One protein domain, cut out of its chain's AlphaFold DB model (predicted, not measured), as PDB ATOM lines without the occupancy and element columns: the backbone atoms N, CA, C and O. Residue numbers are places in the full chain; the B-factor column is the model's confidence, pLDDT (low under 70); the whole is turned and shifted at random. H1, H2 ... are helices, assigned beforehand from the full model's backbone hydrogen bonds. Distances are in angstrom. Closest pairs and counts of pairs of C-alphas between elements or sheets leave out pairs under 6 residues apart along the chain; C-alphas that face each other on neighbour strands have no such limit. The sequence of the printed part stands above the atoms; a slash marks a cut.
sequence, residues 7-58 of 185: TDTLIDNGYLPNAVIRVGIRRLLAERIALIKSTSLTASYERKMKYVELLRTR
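Overview. This is residues 7 to 58 of the 185 residues of the protein "Cyclopropane-fatty-acyl-phospholipid synthase" of Lasallia pustulata (UniProt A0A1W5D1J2). The three helices make an open, flat L with a small hook at one end: H2 is the long bar, H3 turns off from its far end across the corner at residues 37 to 40, and the short H1 with residues 13 to 17 folds back at its near end. There is no packed core, and two stretches stick out: residues 22 to 35, which belong to H2, and residues 48 to 58, of which 48 to 56 belong to H3. The printed part has 52 residues with three named helices in the order H1, H2, H3 and no named strand, and its class is all helix. The whole is extended, with a radius of gyration of the C-alphas of 17.2 A and spans of 44 by 28 by 12 A.

Along the chain. H1 is residues 7 to 12, beginning at C-alpha 7 (-7.278, -46.974, 3.921). H2, the longest helix, is residues 18 to 36 and measures 26.9 A from first to last C-alpha. H3 is residues 41 to 56, 22.7 A long by the same measure, and ends at C-alpha 56 (-24.997, -46.170, 36.262).

Arrangement. H1 touches no helix. A tight link of 5 residues joins it to H2, and the two are only just apart, their closest C-alphas being 8.0 A from each other. The N-to-C direction of H2 is -0.90 in x, -0.02 in y and 0.44 in z. A tight link of 4 residues follows, but H2 and H3 are apart. The direction of H3 is 0.40 in x, -0.79 in y and 0.46 in z. H1 and H3 are apart. In H1, H2 and H3 every O i to N i+4 pair is within hydrogen-bond range.

Size, cuts and confidence. The C-alphas of Asn 13 and Thr 42, the two farthest apart, are separated by 45.6 A. The printed part has no cut and no long link. Its mean pLDDT is 93.7, and no printed residue is under 70.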
ATOM      1  N   THR A   7      -7.605 -48.246   3.274       79.69
ATOM      2  CA  THR A   7      -7.278 -46.974   3.921       79.69
ATOM      3  C   THR A   7      -6.397 -47.140   5.156       79.69
ATOM      4  O   THR A   7      -5.467 -46.352   5.304       79.69
ATOM      5  N   ASP A   8      -6.619 -48.166   5.983       83.94
ATOM      6  CA  ASP A   8      -5.790 -48.436   7.168       83.94
ATOM      7  C   ASP A   8      -4.360 -48.770   6.733       83.94
ATOM      8  O   ASP A   8      -3.403 -48.161   7.197       83.94
ATOM      9  N   THR A   9      -4.209 -49.620   5.710       88.25
ATOM     10  CA  THR A   9      -2.896 -49.954   5.140       88.25
ATOM     11  C   THR A   9      -2.148 -48.722   4.625       88.25
ATOM     12  O   THR A   9      -0.942 -48.605   4.836       88.25
ATOM     13  N   LEU A  10      -2.829 -47.790   3.953       90.25
ATOM     14  CA  LEU A  10      -2.180 -46.570   3.460       90.25
ATOM     15  C   LEU A  10      -1.763 -45.618   4.587       90.25
ATOM     16  O   LEU A  10      -0.736 -44.950   4.462       90.25
ATOM     17  N   ILE A  11      -2.551 -45.543   5.661       90.56
ATOM     18  CA  ILE A  11      -2.254 -44.713   6.834       90.56
ATOM     19  C   ILE A  11      -1.082 -45.309   7.617       90.56
ATOM     20  O   ILE A  11      -0.104 -44.604   7.854       90.56
ATOM     21  N   ASP A  12      -1.144 -46.600   7.945       89.38
ATOM     22  CA  ASP A  12      -0.160 -47.280   8.798       89.38
ATOM     23  C   ASP A  12       1.232 -47.330   8.159       89.38
ATOM     24  O   ASP A  12       2.245 -47.232   8.846       89.38
ATOM     25  N   ASN A  13       1.298 -47.426   6.828       92.38
ATOM     26  CA  ASN A  13       2.563 -47.401   6.089       92.38
ATOM     27  C   ASN A  13       3.046 -45.976   5.754       92.38
ATOM     28  O   ASN A  13       4.067 -45.814   5.087       92.38
ATOM     29  N   GLY A  14       2.323 -44.933   6.175       91.19
ATOM     30  CA  GLY A  14       2.721 -43.539   5.961       91.19
ATOM     31  C   GLY A  14       2.632 -43.062   4.507       91.19
ATOM     32  O   GLY A  14       3.268 -42.073   4.148       91.19
ATOM     33  N   TYR A  15       1.843 -43.728   3.657       93.88
ATOM     34  CA  TYR A  15       1.693 -43.358   2.245       93.88
ATOM     35  C   TYR A  15       0.818 -42.117   2.028       93.88
ATOM     36  O   TYR A  15       0.878 -41.496   0.965       93.88
ATOM     37  N   LEU A  16      -0.008 -41.736   3.010       92.19
ATOM     38  CA  LEU A  16      -0.870 -40.559   2.905       92.19
ATOM     39  C   LEU A  16      -0.183 -39.286   3.423       92.19
ATOM     40  O   LEU A  16       0.241 -39.240   4.578       92.19
ATOM     41  N   PRO A  17      -0.159 -38.190   2.638       94.25
ATOM     42  CA  PRO A  17       0.333 -36.908   3.125       94.25
ATOM     43  C   PRO A  17      -0.490 -36.378   4.306       94.25
ATOM     44  O   PRO A  17      -1.724 -36.405   4.284       94.25
ATOM     45  N   ASN A  18       0.175 -35.752   5.284       94.31
ATOM     46  CA  ASN A  18      -0.471 -35.167   6.471       94.31
ATOM     47  C   ASN A  18      -1.636 -34.213   6.147       94.31
ATOM     48  O   ASN A  18      -2.607 -34.133   6.897       94.31
ATOM     49  N   ALA A  19      -1.566 -33.475   5.035       95.69
ATOM     50  CA  ALA A  19      -2.660 -32.605   4.605       95.69
ATOM     51  C   ALA A  19      -3.940 -33.394   4.272       95.69
ATOM     52  O   ALA A  19      -5.024 -32.977   4.676       95.69
ATOM     53  N   VAL A  20      -3.804 -34.547   3.608       94.00
ATOM     54  CA  VAL A  20      -4.913 -35.443   3.245       94.00
ATOM     55  C   VAL A  20      -5.487 -36.108   4.491       94.00
ATOM     56  O   VAL A  20      -6.701 -36.075   4.696       94.00
ATOM     57  N   ILE A  21      -4.621 -36.609   5.380       94.56
ATOM     58  CA  ILE A  21      -5.036 -37.191   6.667       94.56
ATOM     59  C   ILE A  21      -5.877 -36.176   7.457       94.56
ATOM     60  O   ILE A  21      -6.972 -36.491   7.923       94.56
ATOM     61  N   ARG A  22      -5.433 -34.912   7.537       96.50
ATOM     62  CA  ARG A  22      -6.183 -33.843   8.221       96.50
ATOM     63  C   ARG A  22      -7.551 -33.556   7.600       96.50
ATOM     64  O   ARG A  22      -8.463 -33.184   8.335       96.50
ATOM     65  N   VAL A  23      -7.718 -33.696   6.283       96.31
ATOM     66  CA  VAL A  23      -9.036 -33.555   5.635       96.31
ATOM     67  C   VAL A  23      -9.971 -34.679   6.082       96.31
ATOM     68  O   VAL A  23     -11.092 -34.394   6.502       96.31
ATOM     69  N   GLY A  24      -9.494 -35.928   6.072       93.94
ATOM     70  CA  GLY A  24     -10.254 -37.085   6.554       93.94
ATOM     71  C   GLY A  24     -10.676 -36.935   8.017       93.94
ATOM     72  O   GLY A  24     -11.861 -37.041   8.328       93.94
ATOM     73  N   ILE A  25      -9.735 -36.573   8.898       95.62
ATOM     74  CA  ILE A  25     -10.011 -36.320  10.322       95.62
ATOM     75  C   ILE A  25     -11.095 -35.247  10.489       95.62
ATOM     76  O   ILE A  25     -12.073 -35.467  11.200       95.62
ATOM     77  N   ARG A  26     -10.968 -34.091   9.820       97.94
ATOM     78  CA  ARG A  26     -11.955 -33.002   9.943       97.94
ATOM     79  C   ARG A  26     -13.342 -33.412   9.461       97.94
ATOM     80  O   ARG A  26     -14.326 -33.014  10.078       97.94
ATOM     81  N   ARG A  27     -13.426 -34.214   8.397       97.19
ATOM     82  CA  ARG A  27     -14.696 -34.759   7.910       97.19
ATOM     83  C   ARG A  27     -15.347 -35.670   8.954       97.19
ATOM     84  O   ARG A  27     -16.505 -35.445   9.288       97.19
ATOM     85  N   LEU A  28     -14.610 -36.635   9.506       96.31
ATOM     86  CA  LEU A  28     -15.129 -37.553  10.532       96.31
ATOM     87  C   LEU A  28     -15.573 -36.803  11.798       96.31
ATOM     88  O   LEU A  28     -16.618 -37.105  12.376       96.31
ATOM     89  N   LEU A  29     -14.820 -35.776  12.206       97.69
ATOM     90  CA  LEU A  29     -15.211 -34.895  13.309       97.69
ATOM     91  C   LEU A  29     -16.499 -34.118  12.993       97.69
ATOM     92  O   LEU A  29     -17.377 -34.032  13.850       97.69
ATOM     93  N   ALA A  30     -16.650 -33.591  11.775       97.44
ATOM     94  CA  ALA A  30     -17.864 -32.894  11.349       97.44
ATOM     95  C   ALA A  30     -19.088 -33.827  11.303       97.44
ATOM     96  O   ALA A  30     -20.160 -33.449  11.778       97.44
ATOM     97  N   GLU A  31     -18.927 -35.057  10.808       97.19
ATOM     98  CA  GLU A  31     -19.963 -36.098  10.832       97.19
ATOM     99  C   GLU A  31     -20.372 -36.433  12.276       97.19
ATOM    100  O   GLU A  31     -21.564 -36.488  12.593       97.19
ATOM    101  N   ARG A  32     -19.400 -36.562  13.190       96.00
ATOM    102  CA  ARG A  32     -19.668 -36.782  14.618       96.00
ATOM    103  C   ARG A  32     -20.426 -35.617  15.245       96.00
ATOM    104  O   ARG A  32     -21.384 -35.865  15.974       96.00
ATOM    105  N   ILE A  33     -20.033 -34.375  14.958       95.25
ATOM    106  CA  ILE A  33     -20.726 -33.167  15.431       95.25
ATOM    107  C   ILE A  33     -22.166 -33.144  14.914       95.25
ATOM    108  O   ILE A  33     -23.084 -32.919  15.699       95.25
ATOM    109  N   ALA A  34     -22.383 -33.421  13.626       94.25
ATOM    110  CA  ALA A  34     -23.717 -33.467  13.034       94.25
ATOM    111  C   ALA A  34     -24.600 -34.544  13.684       94.25
ATOM    112  O   ALA A  34     -25.762 -34.278  13.983       94.25
ATOM    113  N   LEU A  35     -24.037 -35.723  13.972       91.06
ATOM    114  CA  LEU A  35     -24.738 -36.837  14.617       91.06
ATOM    115  C   LEU A  35     -25.189 -36.518  16.053       91.06
ATOM    116  O   LEU A  35     -26.274 -36.926  16.478       91.06
ATOM    117  N   ILE A  36     -24.348 -35.826  16.829       90.56
ATOM    118  CA  ILE A  36     -24.641 -35.509  18.237       90.56
ATOM    119  C   ILE A  36     -25.374 -34.177  18.415       90.56
ATOM    120  O   ILE A  36     -25.833 -33.886  19.520       90.56
ATOM    121  N   LYS A  37     -25.495 -33.374  17.353       91.06
ATOM    122  CA  LYS A  37     -26.210 -32.099  17.377       91.06
ATOM    123  C   LYS A  37     -27.667 -32.328  17.788       91.06
ATOM    124  O   LYS A  37     -28.354 -33.198  17.258       91.06
ATOM    125  N   SER A  38     -28.139 -31.522  18.734       89.69
ATOM    126  CA  SER A  38     -29.541 -31.492  19.147       89.69
ATOM    127  C   SER A  38     -30.239 -30.270  18.559       89.69
ATOM    128  O   SER A  38     -29.628 -29.212  18.414       89.69
ATOM    129  N   THR A  39     -31.522 -30.410  18.238       87.25
ATOM    130  CA  THR A  39     -32.378 -29.324  17.738       87.25
ATOM    131  C   THR A  39     -33.020 -28.508  18.862       87.25
ATOM    132  O   THR A  39     -33.491 -27.404  18.611       87.25
ATOM    133  N   SER A  40     -33.018 -29.013  20.103       95.25
ATOM    134  CA  SER A  40     -33.506 -28.293  21.284       95.25
ATOM    135  C   SER A  40     -32.694 -28.610  22.543       95.25
ATOM    136  O   SER A  40     -32.048 -29.663  22.645       95.25
ATOM    137  N   LEU A  41     -32.747 -27.697  23.522       94.25
ATOM    138  CA  LEU A  41     -32.145 -27.894  24.844       94.25
ATOM    139  C   LEU A  41     -32.746 -29.121  25.544       94.25
ATOM    140  O   LEU A  41     -31.999 -29.944  26.064       94.25
ATOM    141  N   THR A  42     -34.072 -29.282  25.483       96.12
ATOM    142  CA  THR A  42     -34.794 -30.420  26.068       96.12
ATOM    143  C   THR A  42     -34.295 -31.749  25.508       96.12
ATOM    144  O   THR A  42     -33.861 -32.607  26.271       96.12
ATOM    145  N   ALA A  43     -34.228 -31.891  24.180       93.38
ATOM    146  CA  ALA A  43     -33.749 -33.122  23.551       93.38
ATOM    147  C   ALA A  43     -32.263 -33.397  23.854       93.38
ATOM    148  O   ALA A  43     -31.845 -34.553  23.975       93.38
ATOM    149  N   SER A  44     -31.452 -32.344  24.015       93.69
ATOM    150  CA  SER A  44     -30.048 -32.481  24.420       93.69
ATOM    151  C   SER A  44     -29.932 -32.981  25.858       93.69
ATOM    152  O   SER A  44     -29.103 -33.845  26.153       93.69
ATOM    153  N   TYR A  45     -30.758 -32.439  26.753       95.19
ATOM    154  CA  TYR A  45     -30.798 -32.819  28.157       95.19
ATOM    155  C   TYR A  45     -31.276 -34.262  28.328       95.19
ATOM    156  O   TYR A  45     -30.589 -35.053  28.969       95.19
ATOM    157  N   GLU A  46     -32.381 -34.645  27.685       95.06
ATOM    158  CA  GLU A  46     -32.912 -36.014  27.716       95.06
ATOM    159  C   GLU A  46     -31.883 -37.036  27.229       95.06
ATOM    160  O   GLU A  46     -31.654 -38.054  27.884       95.06
ATOM    161  N   ARG A  47     -31.191 -36.745  26.120       92.75
ATOM    162  CA  ARG A  47     -30.125 -37.610  25.597       92.75
ATOM    163  C   ARG A  47     -28.975 -37.756  26.590       92.75
ATOM    164  O   ARG A  47     -28.513 -38.875  26.816       92.75
ATOM    165  N   LYS A  48     -28.526 -36.647  27.192       94.31
ATOM    166  CA  LYS A  48     -27.475 -36.658  28.219       94.31
ATOM    167  C   LYS A  48     -27.906 -37.495  29.419       94.31
ATOM    168  O   LYS A  48     -27.155 -38.369  29.837       94.31
ATOM    169  N   MET A  49     -29.110 -37.274  29.939       97.12
ATOM    170  CA  MET A  49     -29.604 -37.989  31.116       97.12
ATOM    171  C   MET A  49     -29.832 -39.474  30.845       97.12
ATOM    172  O   MET A  49     -29.489 -40.292  31.692       97.12
ATOM    173  N   LYS A  50     -30.291 -39.847  29.645       96.25
ATOM    174  CA  LYS A  50     -30.367 -41.251  29.221       96.25
ATOM    175  C   LYS A  50     -28.991 -41.919  29.205       96.25
ATOM    176  O   LYS A  50     -28.870 -43.072  29.607       96.25
ATOM    177  N   TYR A  51     -27.954 -41.208  28.760       94.94
ATOM    178  CA  TYR A  51     -26.585 -41.721  28.796       94.94
ATOM    179  C   TYR A  51     -26.043 -41.832  30.227       94.94
ATOM    180  O   TYR A  51     -25.438 -42.843  30.568       94.94
ATOM    181  N   VAL A  52     -26.307 -40.843  31.086       96.69
ATOM    182  CA  VAL A  52     -25.951 -40.908  32.514       96.69
ATOM    183  C   VAL A  52     -26.613 -42.115  33.182       96.69
ATOM    184  O   VAL A  52     -25.939 -42.857  33.887       96.69
ATOM    185  N   GLU A  53     -27.900 -42.351  32.922       97.50
ATOM    186  CA  GLU A  53     -28.613 -43.507  33.468       97.50
ATOM    187  C   GLU A  53     -28.036 -44.829  32.957       97.50
ATOM    188  O   GLU A  53     -27.825 -45.759  33.730       97.50
ATOM    189  N   LEU A  54     -27.672 -44.893  31.673       95.62
ATOM    190  CA  LEU A  54     -26.972 -46.049  31.124       95.62
ATOM    191  C   LEU A  54     -25.652 -46.314  31.865       95.62
ATOM    192  O   LEU A  54     -25.408 -47.459  32.249       95.62
ATOM    193  N   LEU A  55     -24.826 -45.285  32.089       95.44
ATOM    194  CA  LEU A  55     -23.528 -45.414  32.763       95.44
ATOM    195  C   LEU A  55     -23.651 -45.941  34.197       95.44
ATOM    196  O   LEU A  55     -22.792 -46.704  34.620       95.44
ATOM    197  N   ARG A  56     -24.739 -45.625  34.913       95.38
ATOM    198  CA  ARG A  56     -24.997 -46.170  36.262       95.38
ATOM    199  C   ARG A  56     -25.147 -47.690  36.291       95.38
ATOM    200  O   ARG A  56     -24.918 -48.303  37.323       95.38
ATOM    201  N   THR A  57     -25.531 -48.294  35.167       95.12
ATOM    202  CA  THR A  57     -25.712 -49.751  35.043       95.12
ATOM    203  C   THR A  57     -24.477 -50.471  34.502       95.12
ATOM    204  O   THR A  57     -24.530 -51.676  34.258       95.12
ATOM    205  N   ARG A  58     -23.394 -49.750  34.192       92.69
ATOM    206  CA  ARG A  58     -22.162 -50.330  33.644       92.69
ATOM    207  C   ARG A  58     -21.158 -50.608  34.770       92.69
ATOM    208  O   ARG A  58     -21.195 -49.922  35.789       92.69
TER     209      ARG A  58